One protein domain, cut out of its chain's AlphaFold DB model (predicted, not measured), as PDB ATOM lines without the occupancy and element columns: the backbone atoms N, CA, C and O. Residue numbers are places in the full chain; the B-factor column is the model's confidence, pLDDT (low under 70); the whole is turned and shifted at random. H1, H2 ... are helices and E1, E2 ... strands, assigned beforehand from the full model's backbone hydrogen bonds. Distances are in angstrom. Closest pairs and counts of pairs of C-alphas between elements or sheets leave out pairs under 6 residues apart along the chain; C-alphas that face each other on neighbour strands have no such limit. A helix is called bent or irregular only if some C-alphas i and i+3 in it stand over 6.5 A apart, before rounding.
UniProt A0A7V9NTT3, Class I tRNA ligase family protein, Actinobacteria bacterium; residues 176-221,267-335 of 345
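This is residues 176 to 221 and 267 to 335 of the 345 residues of the protein "Class I tRNA ligase family protein" of Actinobacteria bacterium (UniProt A0A7V9NTT3). One long, kinked helix, H6, runs through the core, with the helical hairpin of H1 and H2 packed across one side of it and the short H3 on the side opposite H1. The parallel strand pair E3 and E4 lies beside the first half of H6, the short helices H4 and H5 make a corner near its last residues, and the small antiparallel pair E1 and E2 lies at the rim, farthest from the middle. The printed part has 115 residues with six named helices and four named strands, in the order E1 H1 H2 E2 H3 H4 H5 E3 H6 E4; the class is mostly helix. It is compact, with a radius of gyration of the C-alphas of 13.5 A, and rounded, with spans of 40 by 37 by 31 A.

E1, residues 178 to 180, is the antiparallel neighbour of E2, residues 217 to 219; N 179 and O 218 are 2.9 A apart, within hydrogen-bond range. H1, residues 182 to 194, and H2, residues 202 to 213, touch as a helical hairpin, at a shallow tilt of 31 degrees, opposite ways; the closest C-alphas, of Glu 185 and Ala 212, are 4.8 A apart. In the link between them, residues 198 to 199 make a short parallel pairing with residues 326 to 327 of E4, residues 326 to 329. The hub is H6, residues 301 to 319, which touches four helices. H1 touches it with residues 184 to 188 alone, about perpendicular at 80 degrees, closest at C-alphas 184 and 313, 4.9 A apart. H2 touches residues 301 to 309 of H6 alone, at a steep tilt of 55 degrees, the same way, closest at C-alphas 208 and 305, 5.1 A apart. H3, residues 267 to 272, touches residues 307 to 314 of H6 alone, at a steep tilt of 65 degrees, closest at C-alphas 272 and 311, 4.7 A apart. H3 is apart from H1 and H2. H4, residues 274 to 279, only just touches H6, with 3 pairs of C-alphas within 8 A, the closest being 276 and 315, 6.9 A apart. H4 touches H5, residues 287 to 294, about perpendicular at 79 degrees, closest at C-alphas 279 and 288, 5.3 A apart. E3, residues 296 to 299, is the parallel neighbour of E4, with N 297 and O 326 2.9 A apart and N 328 and O 297 2.8 A apart. E3, H6 and E4 form a strand-helix-strand unit, two parallel neighbour strands with a helix between them along the chain, and its crossover is right-handed. Each O i to N i+4 pair is within hydrogen-bond range in H1, H2, H3 and H4; in H5 it is 2 of 4 and in H6 11 of 15.

E1 begins at C-alpha 178, (-22.414, -51.386, -42.694). H1 is 18.7 A from first to last C-alpha, H2 16.8 A and H5 11.7 A. H3 begins at C-alpha 267, (-19.519, -57.050, -30.224). H6, 25.5 A, has a kink of 31 degrees near residue 308. H5 and H6 are irregular, but only just: C-alphas 290 and 293 are 6.9 A apart, and C-alphas 306 and 309 are 6.6 A apart. E3 and E4 are 9.8 A each, and E4 ends at C-alpha 329, (-1.001, -46.014, -24.238).

The two C-alphas farthest apart, of Asp 283 and Gly 335, are 42.6 A apart. Residues 222 to 266 are not printed, and C-alphas 221 and 267 stand 9.6 A apart across the cut. Of the links printed whole, none is long. The mean pLDDT of the printed part is 92.4, and residues 333 to 335 are under 70.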
ATOM      1  N   HIS A 176     -24.867 -57.502 -45.917       93.00
ATOM      2  CA  HIS A 176     -24.367 -57.193 -44.585       93.00
ATOM      3  C   HIS A 176     -24.722 -55.753 -44.228       93.00
ATOM      4  O   HIS A 176     -24.986 -54.925 -45.112       93.00
ATOM      5  N   TRP A 177     -24.708 -55.460 -42.935       93.94
ATOM      6  CA  TRP A 177     -25.020 -54.153 -42.381       93.94
ATOM      7  C   TRP A 177     -23.737 -53.375 -42.162       93.94
ATOM      8  O   TRP A 177     -22.868 -53.829 -41.433       93.94
ATOM      9  N   PHE A 178     -23.616 -52.208 -42.789       94.19
ATOM     10  CA  PHE A 178     -22.414 -51.386 -42.694       94.19
ATOM     11  C   PHE A 178     -22.728 -50.031 -42.078       94.19
ATOM     12  O   PHE A 178     -23.678 -49.362 -42.490       94.19
ATOM     13  N   LEU A 179     -21.872 -49.600 -41.159       93.94
ATOM     14  CA  LEU A 179     -21.771 -48.213 -40.740       93.94
ATOM     15  C   LEU A 179     -20.725 -47.521 -41.612       93.94
ATOM     16  O   LEU A 179     -19.594 -47.985 -41.695       93.94
ATOM     17  N   ARG A 180     -21.084 -46.410 -42.259       93.88
ATOM     18  CA  ARG A 180     -20.098 -45.537 -42.908       93.88
ATOM     19  C   ARG A 180     -19.362 -44.773 -41.810       93.88
ATOM     20  O   ARG A 180     -19.996 -43.966 -41.132       93.88
ATOM     21  N   THR A 181     -18.072 -45.039 -41.632       92.56
ATOM     22  CA  THR A 181     -17.288 -44.461 -40.531       92.56
ATOM     23  C   THR A 181     -16.364 -43.335 -40.965       92.56
ATOM     24  O   THR A 181     -15.995 -42.553 -40.100       92.56
ATOM     25  N   ALA A 182     -16.082 -43.182 -42.267       90.75
ATOM     26  CA  ALA A 182     -15.210 -42.133 -42.817       90.75
ATOM     27  C   ALA A 182     -15.377 -40.758 -42.136       90.75
ATOM     28  O   ALA A 182     -14.469 -40.278 -41.465       90.75
ATOM     29  N   ASP A 183     -16.570 -40.160 -42.219       91.75
ATOM     30  CA  ASP A 183     -16.815 -38.826 -41.648       91.75
ATOM     31  C   ASP A 183     -16.807 -38.820 -40.106       91.75
ATOM     32  O   ASP A 183     -16.492 -37.807 -39.482       91.75
ATOM     33  N   LEU A 184     -17.165 -39.944 -39.474       95.19
ATOM     34  CA  LEU A 184     -17.240 -40.063 -38.014       95.19
ATOM     35  C   LEU A 184     -15.844 -40.146 -37.390       95.19
ATOM     36  O   LEU A 184     -15.573 -39.511 -36.374       95.19
ATOM     37  N   GLU A 185     -14.960 -40.930 -38.002       94.88
ATOM     38  CA  GLU A 185     -13.589 -41.112 -37.539       94.88
ATOM     39  C   GLU A 185     -12.751 -39.855 -37.804       94.88
ATOM     40  O   GLU A 185     -11.965 -39.470 -36.941       94.88
ATOM     41  N   VAL A 186     -12.982 -39.137 -38.913       95.31
ATOM     42  CA  VAL A 186     -12.359 -37.820 -39.150       95.31
ATOM     43  C   VAL A 186     -12.715 -36.823 -38.042       95.31
ATOM     44  O   VAL A 186     -11.825 -36.154 -37.521       95.31
ATOM     45  N   ALA A 187     -13.977 -36.772 -37.603       95.31
ATOM     46  CA  ALA A 187     -14.373 -35.911 -36.486       95.31
ATOM     47  C   ALA A 187     -13.657 -36.283 -35.172       95.31
ATOM     48  O   ALA A 187     -13.278 -35.404 -34.397       95.31
ATOM     49  N   ALA A 188     -13.426 -37.577 -34.929       95.69
ATOM     50  CA  ALA A 188     -12.646 -38.037 -33.782       95.69
ATOM     51  C   ALA A 188     -11.158 -37.661 -33.893       95.69
ATOM     52  O   ALA A 188     -10.544 -37.277 -32.897       95.69
ATOM     53  N   ALA A 189     -10.576 -37.723 -35.094       94.88
ATOM     54  CA  ALA A 189      -9.213 -37.254 -35.342       94.88
ATOM     55  C   ALA A 189      -9.073 -35.745 -35.102       94.88
ATOM     56  O   ALA A 189      -8.073 -35.307 -34.535       94.88
ATOM     57  N   ASP A 190     -10.078 -34.953 -35.469       95.69
ATOM     58  CA  ASP A 190     -10.080 -33.513 -35.208       95.69
ATOM     59  C   ASP A 190     -10.142 -33.195 -33.709       95.69
ATOM     60  O   ASP A 190      -9.386 -32.337 -33.255       95.69
ATOM     61  N   ALA A 191     -10.933 -33.942 -32.927       94.12
ATOM     62  CA  ALA A 191     -10.953 -33.835 -31.462       94.12
ATOM     63  C   ALA A 191      -9.601 -34.213 -30.815       94.12
ATOM     64  O   ALA A 191      -9.180 -33.633 -29.813       94.12
ATOM     65  N   MET A 192      -8.874 -35.165 -31.405       93.38
ATOM     66  CA  MET A 192      -7.512 -35.501 -30.973       93.38
ATOM     67  C   MET A 192      -6.518 -34.372 -31.303       93.38
ATOM     68  O   MET A 192      -5.630 -34.061 -30.512       93.38
ATOM     69  N   ARG A 193      -6.658 -33.728 -32.470       93.00
ATOM     70  CA  ARG A 193      -5.787 -32.622 -32.920       93.00
ATOM     71  C   ARG A 193      -6.020 -31.324 -32.153       93.00
ATOM     72  O   ARG A 193      -5.065 -30.581 -31.935       93.00
ATOM     73  N   SER A 194      -7.266 -31.029 -31.781       92.75
ATOM     74  CA  SER A 194      -7.636 -29.844 -30.994       92.75
ATOM     75  C   SER A 194      -7.141 -29.919 -29.547       92.75
ATOM     76  O   SER A 194      -7.026 -28.880 -28.895       92.75
ATOM     77  N   GLY A 195      -6.809 -31.122 -29.066       90.06
ATOM     78  CA  GLY A 195      -6.442 -31.376 -27.676       90.06
ATOM     79  C   GLY A 195      -7.645 -31.599 -26.759       90.06
ATOM     80  O   GLY A 195      -7.478 -31.539 -25.543       90.06
ATOM     81  N   ASP A 196      -8.835 -31.864 -27.316       89.75
ATOM     82  CA  ASP A 196     -10.014 -32.260 -26.528       89.75
ATOM     83  C   ASP A 196      -9.816 -33.640 -25.876       89.75
ATOM     84  O   ASP A 196     -10.420 -33.942 -24.848       89.75
ATOM     85  N   VAL A 197      -8.937 -34.459 -26.463       94.06
ATOM     86  CA  VAL A 197      -8.446 -35.722 -25.907       94.06
ATOM     87  C   VAL A 197      -6.932 -35.644 -25.753       94.06
ATOM     88  O   VAL A 197      -6.214 -35.340 -26.707       94.06
ATOM     89  N   VAL A 198      -6.434 -35.969 -24.564       94.44
ATOM     90  CA  VAL A 198      -4.997 -36.063 -24.291       94.44
ATOM     91  C   VAL A 198      -4.499 -37.470 -24.630       94.44
ATOM     92  O   VAL A 198      -5.024 -38.454 -24.119       94.44
ATOM     93  N   LEU A 199      -3.475 -37.565 -25.481       94.81
ATOM     94  CA  LEU A 199      -2.722 -38.792 -25.760       94.81
ATOM     95  C   LEU A 199      -1.237 -38.439 -25.910       94.81
ATOM     96  O   LEU A 199      -0.831 -37.845 -26.913       94.81
ATOM     97  N   ASP A 200      -0.437 -38.806 -24.908       90.56
ATOM     98  CA  ASP A 200       0.980 -38.421 -24.825       90.56
ATOM     99  C   ASP A 200       1.906 -39.256 -25.729       90.56
ATOM    100  O   ASP A 200       2.979 -38.790 -26.120       90.56
ATOM    101  N   ASP A 201       1.514 -40.485 -26.088       93.31
ATOM    102  CA  ASP A 201       2.280 -41.320 -27.022       93.31
ATOM    103  C   ASP A 201       2.083 -40.796 -28.456       93.31
ATOM    104  O   ASP A 201       1.040 -41.004 -29.084       93.31
ATOM    105  N   VAL A 202       3.101 -40.091 -28.957       91.50
ATOM    106  CA  VAL A 202       3.099 -39.456 -30.285       91.50
ATOM    107  C   VAL A 202       2.885 -40.479 -31.399       91.50
ATOM    108  O   VAL A 202       2.084 -40.225 -32.294       91.50
ATOM    109  N   ASP A 203       3.532 -41.646 -31.322       92.38
ATOM    110  CA  ASP A 203       3.408 -42.680 -32.353       92.38
ATOM    111  C   ASP A 203       1.977 -43.236 -32.390       92.38
ATOM    112  O   ASP A 203       1.409 -43.456 -33.463       92.38
ATOM    113  N   ALA A 204       1.371 -43.457 -31.219       93.25
ATOM    114  CA  ALA A 204      -0.011 -43.921 -31.121       93.25
ATOM    115  C   ALA A 204      -1.009 -42.869 -31.629       93.25
ATOM    116  O   ALA A 204      -1.974 -43.215 -32.313       93.25
ATOM    117  N   ARG A 205      -0.764 -41.586 -31.337       93.69
ATOM    118  CA  ARG A 205      -1.590 -40.473 -31.819       93.69
ATOM    119  C   ARG A 205      -1.527 -40.334 -33.335       93.69
ATOM    120  O   ARG A 205      -2.570 -40.188 -33.971       93.69
ATOM    121  N   ASP A 206      -0.333 -40.410 -33.912       93.50
ATOM    122  CA  ASP A 206      -0.165 -40.312 -35.358       93.50
ATOM    123  C   ASP A 206      -0.889 -41.480 -36.038       93.50
ATOM    124  O   ASP A 206      -1.699 -41.245 -36.928       93.50
ATOM    125  N   ARG A 207      -0.742 -42.716 -35.531       92.31
ATOM    126  CA  ARG A 207      -1.498 -43.889 -36.015       92.31
ATOM    127  C   ARG A 207      -3.015 -43.737 -35.893       92.31
ATOM    128  O   ARG A 207      -3.729 -44.171 -36.794       92.31
ATOM    129  N   PHE A 208      -3.511 -43.150 -34.803       93.50
ATOM    130  CA  PHE A 208      -4.939 -42.874 -34.603       93.50
ATOM    131  C   PHE A 208      -5.485 -41.973 -35.710       93.50
ATOM    132  O   PHE A 208      -6.479 -42.310 -36.354       93.50
ATOM    133  N   VAL A 209      -4.802 -40.857 -35.965       93.88
ATOM    134  CA  VAL A 209      -5.180 -39.886 -36.997       93.88
ATOM    135  C   VAL A 209      -5.087 -40.511 -38.391       93.88
ATOM    136  O   VAL A 209      -6.036 -40.453 -39.169       93.88
ATOM    137  N   ASP A 210      -3.979 -41.189 -38.674       93.06
ATOM    138  CA  ASP A 210      -3.722 -41.877 -39.937       93.06
ATOM    139  C   ASP A 210      -4.766 -42.955 -40.260       93.06
ATOM    140  O   ASP A 210      -5.123 -43.177 -41.422       93.06
ATOM    141  N   ARG A 211      -5.228 -43.688 -39.242       90.88
ATOM    142  CA  ARG A 211      -6.267 -44.711 -39.392       90.88
ATOM    143  C   ARG A 211      -7.630 -44.076 -39.642       90.88
ATOM    144  O   ARG A 211      -8.376 -44.600 -40.472       90.88
ATOM    145  N   ALA A 212      -7.940 -42.984 -38.952       92.31
ATOM    146  CA  ALA A 212      -9.201 -42.268 -39.096       92.31
ATOM    147  C   ALA A 212      -9.389 -41.692 -40.507       92.31
ATOM    148  O   ALA A 212     -10.466 -41.802 -41.084       92.31
ATOM    149  N   GLU A 213      -8.328 -41.151 -41.109       90.12
ATOM    150  CA  GLU A 213      -8.372 -40.599 -42.473       90.12
ATOM    151  C   GLU A 213      -8.542 -41.660 -43.567       90.12
ATOM    152  O   GLU A 213      -8.990 -41.353 -44.672       90.12
ATOM    153  N   ARG A 214      -8.192 -42.918 -43.273       88.56
ATOM    154  CA  ARG A 214      -8.327 -44.057 -44.195       88.56
ATOM    155  C   ARG A 214      -9.598 -44.876 -43.955       88.56
ATOM    156  O   ARG A 214      -9.781 -45.913 -44.589       88.56
ATOM    157  N   ALA A 215     -10.449 -44.452 -43.024       82.88
ATOM    158  CA  ALA A 215     -11.671 -45.158 -42.678       82.88
ATOM    159  C   ALA A 215     -12.667 -45.167 -43.849       82.88
ATOM    160  O   ALA A 215     -12.919 -44.135 -44.466       82.88
ATOM    161  N   ASP A 216     -13.274 -46.322 -44.129       85.31
ATOM    162  CA  ASP A 216     -14.402 -46.425 -45.063       85.31
ATOM    163  C   ASP A 216     -15.679 -46.795 -44.302       85.31
ATOM    164  O   ASP A 216     -16.463 -45.941 -43.873       85.31
ATOM    165  N   SER A 217     -15.905 -48.095 -44.156       91.31
ATOM    166  CA  SER A 217     -17.128 -48.655 -43.615       91.31
ATOM    167  C   SER A 217     -16.788 -49.817 -42.692       91.31
ATOM    168  O   SER A 217     -15.900 -50.606 -42.997       91.31
ATOM    169  N   TRP A 218     -17.545 -49.954 -41.613       92.69
ATOM    170  CA  TRP A 218     -17.432 -51.040 -40.645       92.69
ATOM    171  C   TRP A 218     -18.634 -51.977 -40.794       92.69
ATOM    172  O   TRP A 218     -19.779 -51.523 -40.701       92.69
ATOM    173  N   CYS A 219     -18.406 -53.269 -41.059       94.31
ATOM    174  CA  CYS A 219     -19.463 -54.276 -41.012       94.31
ATOM    175  C   CYS A 219     -19.919 -54.492 -39.566       94.31
ATOM    176  O   CYS A 219     -19.175 -54.973 -38.715       94.31
ATOM    177  N   LEU A 220     -21.180 -54.170 -39.302       94.38
ATOM    178  CA  LEU A 220     -21.826 -54.367 -38.014       94.38
ATOM    179  C   LEU A 220     -22.493 -55.735 -37.885       94.38
ATOM    180  O   LEU A 220     -22.941 -56.058 -36.796       94.38
ATOM    181  N   SER A 221     -22.625 -56.515 -38.956       94.56
ATOM    182  CA  SER A 221     -23.379 -57.775 -38.934       94.56
ATOM    183  C   SER A 221     -22.481 -59.001 -38.942       94.56
ATOM    184  O   SER A 221     -21.693 -59.183 -39.874       94.56
ATOM    185  N   ALA A 267     -19.708 -57.206 -31.659       92.25
ATOM    186  CA  ALA A 267     -19.519 -57.050 -30.224       92.25
ATOM    187  C   ALA A 267     -18.712 -55.788 -29.874       92.25
ATOM    188  O   ALA A 267     -18.943 -55.189 -28.825       92.25
ATOM    189  N   ARG A 268     -17.806 -55.342 -30.753       91.44
ATOM    190  CA  ARG A 268     -17.049 -54.096 -30.575       91.44
ATOM    191  C   ARG A 268     -17.929 -52.877 -30.806       91.44
ATOM    192  O   ARG A 268     -17.716 -51.876 -30.139       91.44
ATOM    193  N   PHE A 269     -18.934 -52.951 -31.681       94.12
ATOM    194  CA  PHE A 269     -19.912 -51.871 -31.838       94.12
ATOM    195  C   PHE A 269     -20.737 -51.705 -30.564       94.12
ATOM    196  O   PHE A 269     -20.863 -50.596 -30.054       94.12
ATOM    197  N   VAL A 270     -21.219 -52.813 -29.994       93.50
ATOM    198  CA  VAL A 270     -21.938 -52.795 -28.712       93.50
ATOM    199  C   VAL A 270     -21.030 -52.292 -27.584       93.50
ATOM    200  O   VAL A 270     -21.413 -51.402 -26.827       93.50
ATOM    201  N   ALA A 271     -19.799 -52.801 -27.498       93.62
ATOM    202  CA  ALA A 271     -18.834 -52.378 -26.487       93.62
ATOM    203  C   ALA A 271     -18.418 -50.908 -26.643       93.62
ATOM    204  O   ALA A 271     -18.194 -50.233 -25.640       93.62
ATOM    205  N   ALA A 272     -18.365 -50.380 -27.867       94.19
ATOM    206  CA  ALA A 272     -18.004 -48.989 -28.110       94.19
ATOM    207  C   ALA A 272     -19.044 -47.996 -27.565       94.19
ATOM    208  O   ALA A 272     -18.715 -46.843 -27.291       94.19
ATOM    209  N   LEU A 273     -20.286 -48.447 -27.357       94.12
ATOM    210  CA  LEU A 273     -21.346 -47.663 -26.722       94.12
ATOM    211  C   LEU A 273     -21.297 -47.714 -25.190       94.12
ATOM    212  O   LEU A 273     -21.967 -46.910 -24.541       94.12
ATOM    213  N   TRP A 274     -20.504 -48.620 -24.600       93.56
ATOM    214  CA  TRP A 274     -20.429 -48.795 -23.147       93.56
ATOM    215  C   TRP A 274     -20.135 -47.484 -22.401       93.56
ATOM    216  O   TRP A 274     -20.847 -47.221 -21.434       93.56
ATOM    217  N   PRO A 275     -19.178 -46.625 -22.819       93.38
ATOM    218  CA  PRO A 275     -18.868 -45.403 -22.069       93.38
ATOM    219  C   PRO A 275     -20.047 -44.433 -21.991       93.38
ATOM    220  O   PRO A 275     -20.275 -43.816 -20.955       93.38
ATOM    221  N   LEU A 276     -20.837 -44.351 -23.065       95.12
ATOM    222  CA  LEU A 276     -22.054 -43.545 -23.102       95.12
ATOM    223  C   LEU A 276     -23.127 -44.148 -22.194       95.12
ATOM    224  O   LEU A 276     -23.684 -43.450 -21.347       95.12
ATOM    225  N   ALA A 277     -23.376 -45.452 -22.340       94.00
ATOM    226  CA  ALA A 277     -24.369 -46.168 -21.548       94.00
ATOM    227  C   ALA A 277     -24.070 -46.097 -20.046       94.00
ATOM    228  O   ALA A 277     -24.961 -45.862 -19.235       94.00
ATOM    229  N   HIS A 278     -22.798 -46.245 -19.674       93.44
ATOM    230  CA  HIS A 278     -22.352 -46.154 -18.292       93.44
ATOM    231  C   HIS A 278     -22.508 -44.745 -17.713       93.44
ATOM    232  O   HIS A 278     -22.867 -44.611 -16.545       93.44
ATOM    233  N   ALA A 279     -22.282 -43.706 -18.522       94.38
ATOM    234  CA  ALA A 279     -22.525 -42.329 -18.112       94.38
ATOM    235  C   ALA A 279     -24.023 -42.024 -17.917       94.38
ATOM    236  O   ALA A 279     -24.349 -41.077 -17.217       94.38
ATOM    237  N   GLY A 280     -24.933 -42.830 -18.477       94.25
ATOM    238  CA  GLY A 280     -26.385 -42.665 -18.336       94.25
ATOM    239  C   GLY A 280     -27.117 -42.345 -19.640       94.25
ATOM    240  O   GLY A 280     -28.331 -42.153 -19.625       94.25
ATOM    241  N   TRP A 281     -26.423 -42.313 -20.778       94.94
ATOM    242  CA  TRP A 281     -27.057 -42.186 -22.091       94.94
ATOM    243  C   TRP A 281     -27.773 -43.501 -22.469       94.94
ATOM    244  O   TRP A 281     -27.229 -44.576 -22.222       94.94
ATOM    245  N   PRO A 282     -28.960 -43.480 -23.097       93.31
ATOM    246  CA  PRO A 282     -29.656 -42.316 -23.647       93.31
ATOM    247  C   PRO A 282     -30.614 -41.604 -22.677       93.31
ATOM    248  O   PRO A 282     -31.235 -40.626 -23.080       93.31
ATOM    249  N   ASP A 283     -30.755 -42.060 -21.429       95.62
ATOM    250  CA  ASP A 283     -31.739 -41.502 -20.487       95.62
ATOM    251  C   ASP A 283     -31.343 -40.106 -19.954       95.62
ATOM    252  O   ASP A 283     -32.215 -39.266 -19.719       95.62
ATOM    253  N   ASP A 284     -30.041 -39.831 -19.801       95.31
ATOM    254  CA  ASP A 284     -29.490 -38.496 -19.526       95.31
ATOM    255  C   ASP A 284     -28.469 -38.087 -20.598       95.31
ATOM    256  O   ASP A 284     -27.312 -38.509 -20.595       95.31
ATOM    257  N   GLU A 285     -28.896 -37.222 -21.519       93.25
ATOM    258  CA  GLU A 285     -28.071 -36.745 -22.635       93.25
ATOM    259  C   GLU A 285     -26.881 -35.870 -22.205       93.25
ATOM    260  O   GLU A 285     -25.934 -35.710 -22.975       93.25
ATOM    261  N   ARG A 286     -26.894 -35.290 -20.995       94.06
ATOM    262  CA  ARG A 286     -25.814 -34.398 -20.523       94.06
ATOM    263  C   ARG A 286     -24.691 -35.155 -19.829       94.06
ATOM    264  O   ARG A 286     -23.550 -34.694 -19.829       94.06
ATOM    265  N   ALA A 287     -25.005 -36.314 -19.261       95.19
ATOM    266  CA  ALA A 287     -24.087 -37.059 -18.419       95.19
ATOM    267  C   ALA A 287     -22.774 -37.484 -19.117       95.19
ATOM    268  O   ALA A 287     -21.723 -37.384 -18.479       95.19
ATOM    269  N   PRO A 288     -22.748 -37.855 -20.420       95.75
ATOM    270  CA  PRO A 288     -21.488 -38.119 -21.119       95.75
ATOM    271  C   PRO A 288     -20.519 -36.931 -21.116       95.75
ATOM    272  O   PRO A 288     -19.323 -37.119 -20.907       95.75
ATOM    273  N   ALA A 289     -21.024 -35.706 -21.303       95.06
ATOM    274  CA  ALA A 289     -20.194 -34.502 -21.333       95.06
ATOM    275  C   ALA A 289     -19.660 -34.123 -19.944       95.06
ATOM    276  O   ALA A 289     -18.564 -33.580 -19.833       95.06
ATOM    277  N   GLU A 290     -20.414 -34.428 -18.884       95.44
ATOM    278  CA  GLU A 290     -19.973 -34.232 -17.499       95.44
ATOM    279  C   GLU A 290     -18.916 -35.266 -17.079       95.44
ATOM    280  O   GLU A 290     -17.969 -34.923 -16.372       95.44
ATOM    281  N   ALA A 291     -19.051 -36.517 -17.534       94.69
ATOM    282  CA  ALA A 291     -18.135 -37.602 -17.190       94.69
ATOM    283  C   ALA A 291     -16.810 -37.541 -17.968       94.69
ATOM    284  O   ALA A 291     -15.750 -37.798 -17.390       94.69
ATOM    285  N   ALA A 292     -16.856 -37.182 -19.258       94.75
ATOM    286  CA  ALA A 292     -15.719 -37.259 -20.177       94.75
ATOM    287  C   ALA A 292     -14.412 -36.635 -19.644       94.75
ATOM    288  O   ALA A 292     -13.402 -37.340 -19.670       94.75
ATOM    289  N   PRO A 293     -14.388 -35.409 -19.071       94.00
ATOM    290  CA  PRO A 293     -13.148 -34.791 -18.582       94.00
ATOM    291  C   PRO A 293     -12.455 -35.563 -17.449       94.00
ATOM    292  O   PRO A 293     -11.288 -35.315 -17.163       94.00
ATOM    293  N   THR A 294     -13.177 -36.465 -16.777       93.69
ATOM    294  CA  THR A 294     -12.672 -37.286 -15.665       93.69
ATOM    295  C   THR A 294     -12.479 -38.758 -16.030       93.69
ATOM    296  O   THR A 294     -12.104 -39.557 -15.172       93.69
ATOM    297  N   THR A 295     -12.724 -39.128 -17.288       95.25
ATOM    298  CA  THR A 295     -12.587 -40.501 -17.775       95.25
ATOM    299  C   THR A 295     -11.257 -40.671 -18.505       95.25
ATOM    300  O   THR A 295     -11.016 -40.026 -19.528       95.25
ATOM    301  N   THR A 296     -10.439 -41.601 -18.012       95.19
ATOM    302  CA  THR A 296      -9.179 -42.033 -18.634       95.19
ATOM    303  C   THR A 296      -9.322 -43.466 -19.148       95.19
ATOM    304  O   THR A 296      -9.762 -44.351 -18.410       95.19
ATOM    305  N   VAL A 297      -8.924 -43.721 -20.398       94.31
ATOM    306  CA  VAL A 297      -8.922 -45.063 -21.004       94.31
ATOM    307  C   VAL A 297      -7.488 -45.556 -21.165       94.31
ATOM    308  O   VAL A 297      -6.653 -44.893 -21.775       94.31
ATOM    309  N   PHE A 298      -7.213 -46.754 -20.652       94.12
ATOM    310  CA  PHE A 298      -5.940 -47.447 -20.832       94.12
ATOM    311  C   PHE A 298      -6.079 -48.452 -21.975       94.12
ATOM    312  O   PHE A 298      -6.938 -49.332 -21.910       94.12
ATOM    313  N   ALA A 299      -5.252 -48.326 -23.008       92.44
ATOM    314  CA  ALA A 299      -5.363 -49.140 -24.215       92.44
ATOM    315  C   ALA A 299      -3.984 -49.486 -24.787       92.44
ATOM    316  O   ALA A 299      -3.029 -48.721 -24.644       92.44
ATOM    317  N   SER A 300      -3.879 -50.643 -25.441       91.94
ATOM    318  CA  SER A 300      -2.691 -50.988 -26.225       91.94
ATOM    319  C   SER A 300      -2.590 -50.110 -27.483       91.94
ATOM    320  O   SER A 300      -3.593 -49.517 -27.891       91.94
ATOM    321  N   PRO A 301      -1.416 -50.028 -28.143       88.94
ATOM    322  CA  PRO A 301      -1.294 -49.306 -29.410       88.94
ATOM    323  C   PRO A 301      -2.322 -49.742 -30.464       88.94
ATOM    324  O   PRO A 301      -2.854 -48.901 -31.189       88.94
ATOM    325  N   ASP A 302      -2.634 -51.039 -30.518       87.50
ATOM    326  CA  ASP A 302      -3.604 -51.583 -31.466       87.50
ATOM    327  C   ASP A 302      -5.035 -51.196 -31.061       87.50
ATOM    328  O   ASP A 302      -5.793 -50.706 -31.899       87.50
ATOM    329  N   ASP A 303      -5.381 -51.281 -29.770       91.50
ATOM    330  CA  ASP A 303      -6.713 -50.922 -29.254       91.50
ATOM    331  C   ASP A 303      -7.014 -49.418 -29.341       91.50
ATOM    332  O   ASP A 303      -8.176 -49.026 -29.463       91.50
ATOM    333  N   ILE A 304      -5.994 -48.553 -29.326       93.69
ATOM    334  CA  ILE A 304      -6.178 -47.111 -29.562       93.69
ATOM    335  C   ILE A 304      -6.817 -46.878 -30.940       93.69
ATOM    336  O   ILE A 304      -7.764 -46.101 -31.069       93.69
ATOM    337  N   THR A 305      -6.348 -47.589 -31.966       90.44
ATOM    338  CA  THR A 305      -6.878 -47.460 -33.333       90.44
ATOM    339  C   THR A 305      -8.084 -48.367 -33.596       90.44
ATOM    340  O   THR A 305      -9.001 -47.977 -34.316       90.44
ATOM    341  N   GLY A 306      -8.100 -49.567 -33.014       88.25
ATOM    342  CA  GLY A 306      -9.118 -50.590 -33.248       88.25
ATOM    343  C   GLY A 306     -10.368 -50.457 -32.379       88.25
ATOM    344  O   GLY A 306     -11.411 -50.992 -32.750       88.25
ATOM    345  N   PHE A 307     -10.292 -49.741 -31.251       90.88
ATOM    346  CA  PHE A 307     -11.401 -49.607 -30.303       90.88
ATOM    347  C   PHE A 307     -11.639 -48.165 -29.835       90.88
ATOM    348  O   PHE A 307     -12.762 -47.671 -29.956       90.88
ATOM    349  N   ALA A 308     -10.613 -47.451 -29.361       94.81
ATOM    350  CA  ALA A 308     -10.798 -46.095 -28.828       94.81
ATOM    351  C   ALA A 308     -11.244 -45.089 -29.906       94.81
ATOM    352  O   ALA A 308     -12.094 -44.240 -29.637       94.81
ATOM    353  N   LEU A 309     -10.734 -45.213 -31.136       94.69
ATOM    354  CA  LEU A 309     -11.171 -44.402 -32.276       94.69
ATOM    355  C   LEU A 309     -12.674 -44.580 -32.586       94.69
ATOM    356  O   LEU A 309     -13.392 -43.576 -32.574       94.69
ATOM    357  N   PRO A 310     -13.201 -45.808 -32.784       94.31
ATOM    358  CA  PRO A 310     -14.641 -46.032 -32.903       94.31
ATOM    359  C   PRO A 310     -15.473 -45.485 -31.736       94.31
ATOM    360  O   PRO A 310     -16.534 -44.907 -31.966       94.31
ATOM    361  N   VAL A 311     -14.996 -45.626 -30.493       96.19
ATOM    362  CA  VAL A 311     -15.669 -45.076 -29.302       96.19
ATOM    363  C   VAL A 311     -15.768 -43.551 -29.386       96.19
ATOM    364  O   VAL A 311     -16.844 -42.994 -29.169       96.19
ATOM    365  N   ALA A 312     -14.674 -42.866 -29.730       96.75
ATOM    366  CA  ALA A 312     -14.661 -41.413 -29.888       96.75
ATOM    367  C   ALA A 312     -15.602 -40.952 -31.010       96.75
ATOM    368  O   ALA A 312     -16.402 -40.036 -30.815       96.75
ATOM    369  N   ALA A 313     -15.556 -41.635 -32.156       96.50
ATOM    370  CA  ALA A 313     -16.396 -41.349 -33.313       96.50
ATOM    371  C   ALA A 313     -17.894 -41.505 -32.995       96.50
ATOM    372  O   ALA A 313     -18.707 -40.630 -33.308       96.50
ATOM    373  N   LEU A 314     -18.273 -42.602 -32.330       96.75
ATOM    374  CA  LEU A 314     -19.652 -42.857 -31.911       96.75
ATOM    375  C   LEU A 314     -20.110 -41.892 -30.813       96.75
ATOM    376  O   LEU A 314     -21.240 -41.410 -30.877       96.75
ATOM    377  N   GLY A 315     -19.244 -41.558 -29.854       96.31
ATOM    378  CA  GLY A 315     -19.530 -40.565 -28.819       96.31
ATOM    379  C   GLY A 315     -19.853 -39.192 -29.395       96.31
ATOM    380  O   GLY A 315     -20.914 -38.633 -29.108       96.31
ATOM    381  N   LEU A 316     -19.002 -38.692 -30.293       96.25
ATOM    382  CA  LEU A 316     -19.241 -37.428 -30.992       96.25
ATOM    383  C   LEU A 316     -20.547 -37.467 -31.791       96.25
ATOM    384  O   LEU A 316     -21.310 -36.503 -31.786       96.25
ATOM    385  N   ARG A 317     -20.846 -38.595 -32.445       95.94
ATOM    386  CA  ARG A 317     -22.063 -38.739 -33.248       95.94
ATOM    387  C   ARG A 317     -23.346 -38.778 -32.418       95.94
ATOM    388  O   ARG A 317     -24.352 -38.229 -32.864       95.94
ATOM    389  N   LEU A 318     -23.335 -39.480 -31.288       95.50
ATOM    390  CA  LEU A 318     -24.538 -39.787 -30.506       95.50
ATOM    391  C   LEU A 318     -24.776 -38.809 -29.354       95.50
ATOM    392  O   LEU A 318     -25.928 -38.518 -29.045       95.50
ATOM    393  N   ALA A 319     -23.707 -38.310 -28.736       94.94
ATOM    394  CA  ALA A 319     -23.750 -37.453 -27.552       94.94
ATOM    395  C   ALA A 319     -23.021 -36.110 -27.743       94.94
ATOM    396  O   ALA A 319     -22.985 -35.296 -26.825       94.94
ATOM    397  N   GLY A 320     -22.431 -35.856 -28.919       95.06
ATOM    398  CA  GLY A 320     -21.735 -34.599 -29.214       95.06
ATOM    399  C   GLY A 320     -20.392 -34.431 -28.499       95.06
ATOM    400  O   GLY A 320     -19.831 -33.339 -28.534       95.06
ATOM    401  N   VAL A 321     -19.875 -35.481 -27.854       95.31
ATOM    402  CA  VAL A 321     -18.648 -35.436 -27.045       95.31
ATOM    403  C   VAL A 321     -17.879 -36.754 -27.141       95.31
ATOM    404  O   VAL A 321     -18.480 -37.826 -27.231       95.31
ATOM    405  N   VAL A 322     -16.547 -36.697 -27.100       96.94
ATOM    406  CA  VAL A 322     -15.725 -37.899 -26.901       96.94
ATOM    407  C   VAL A 322     -15.918 -38.371 -25.455       96.94
ATOM    408  O   VAL A 322     -15.765 -37.562 -24.546       96.94
ATOM    409  N   PRO A 323     -16.241 -39.648 -25.183       95.75
ATOM    410  CA  PRO A 323     -16.649 -40.079 -23.843       95.75
ATOM    411  C   PRO A 323     -15.471 -40.295 -22.872       95.75
ATOM    412  O   PRO A 323     -15.619 -40.958 -21.846       95.75
ATOM    413  N   PHE A 324     -14.299 -39.754 -23.197       96.00
ATOM    414  CA  PHE A 324     -13.085 -39.763 -22.389       96.00
ATOM    415  C   PHE A 324     -12.233 -38.532 -22.704       96.00
ATOM    416  O   PHE A 324     -12.237 -38.049 -23.835       96.00
ATOM    417  N   GLY A 325     -11.509 -38.035 -21.702       95.00
ATOM    418  CA  GLY A 325     -10.615 -36.881 -21.822       95.00
ATOM    419  C   GLY A 325      -9.150 -37.275 -22.005       95.00
ATOM    420  O   GLY A 325      -8.353 -36.471 -22.480       95.00
ATOM    421  N   GLU A 326      -8.786 -38.511 -21.660       95.88
ATOM    422  CA  GLU A 326      -7.404 -38.989 -21.714       95.88
ATOM    423  C   GLU A 326      -7.328 -40.437 -22.218       95.88
ATOM    424  O   GLU A 326      -8.066 -41.318 -21.763       95.88
ATOM    425  N   LEU A 327      -6.401 -40.685 -23.144       95.94
ATOM    426  CA  LEU A 327      -5.964 -42.006 -23.577       95.94
ATOM    427  C   LEU A 327      -4.537 -42.258 -23.087       95.94
ATOM    428  O   LEU A 327      -3.603 -41.539 -23.440       95.94
ATOM    429  N   VAL A 328      -4.353 -43.343 -22.341       95.69
ATOM    430  CA  VAL A 328      -3.041 -43.805 -21.888       95.69
ATOM    431  C   VAL A 328      -2.648 -45.044 -22.686       95.69
ATOM    432  O   VAL A 328      -3.263 -46.106 -22.567       95.69
ATOM    433  N   CYS A 329      -1.591 -44.909 -23.489       94.25
ATOM    434  CA  CYS A 329      -1.001 -46.014 -24.238       94.25
ATOM    435  C   CYS A 329      -0.229 -46.945 -23.290       94.25
ATOM    436  O   CYS A 329       0.799 -46.567 -22.725       94.25
ATOM    437  N   VAL A 330      -0.712 -48.176 -23.123       92.25
ATOM    438  CA  VAL A 330      -0.079 -49.207 -22.294       92.25
ATOM    439  C   VAL A 330       0.473 -50.305 -23.189       92.25
ATOM    440  O   VAL A 330      -0.264 -51.046 -23.835       92.25
ATOM    441  N   ARG A 331       1.798 -50.451 -23.202       86.88
ATOM    442  CA  ARG A 331       2.468 -51.534 -23.928       86.88
ATOM    443  C   ARG A 331       2.510 -52.770 -23.038       86.88
ATOM    444  O   ARG A 331       3.243 -52.805 -22.051       86.88
ATOM    445  N   VAL A 332       1.703 -53.770 -23.372       72.94
ATOM    446  CA  VAL A 332       1.749 -55.069 -22.697       72.94
ATOM    447  C   VAL A 332       2.965 -55.835 -23.232       72.94
ATOM    448  O   VAL A 332       3.119 -55.921 -24.450       72.94
ATOM    449  N   PRO A 333       3.845 -56.380 -22.373       66.50
ATOM    450  CA  PRO A 333       4.932 -57.237 -22.827       66.50
ATOM    451  C   PRO A 333       4.356 -58.440 -23.575       66.50
ATOM    452  O   PRO A 333       3.527 -59.178 -23.033       66.50
ATOM    453  N   ASN A 334       4.788 -58.652 -24.815       56.16
ATOM    454  CA  ASN A 334       4.420 -59.850 -25.548       56.16
ATOM    455  C   ASN A 334       5.058 -61.043 -24.834       56.16
ATOM    456  O   ASN A 334       6.278 -61.151 -24.754       56.16
ATOM    457  N   GLY A 335       4.247 -61.988 -24.352       48.66
ATOM    458  CA  GLY A 335       4.722 -63.243 -23.747       48.66
ATOM    459  C   GLY A 335       5.545 -64.145 -24.686       48.66
ATOM    460  O   GLY A 335       5.800 -65.298 -24.349       48.66
TER     461      GLY A 335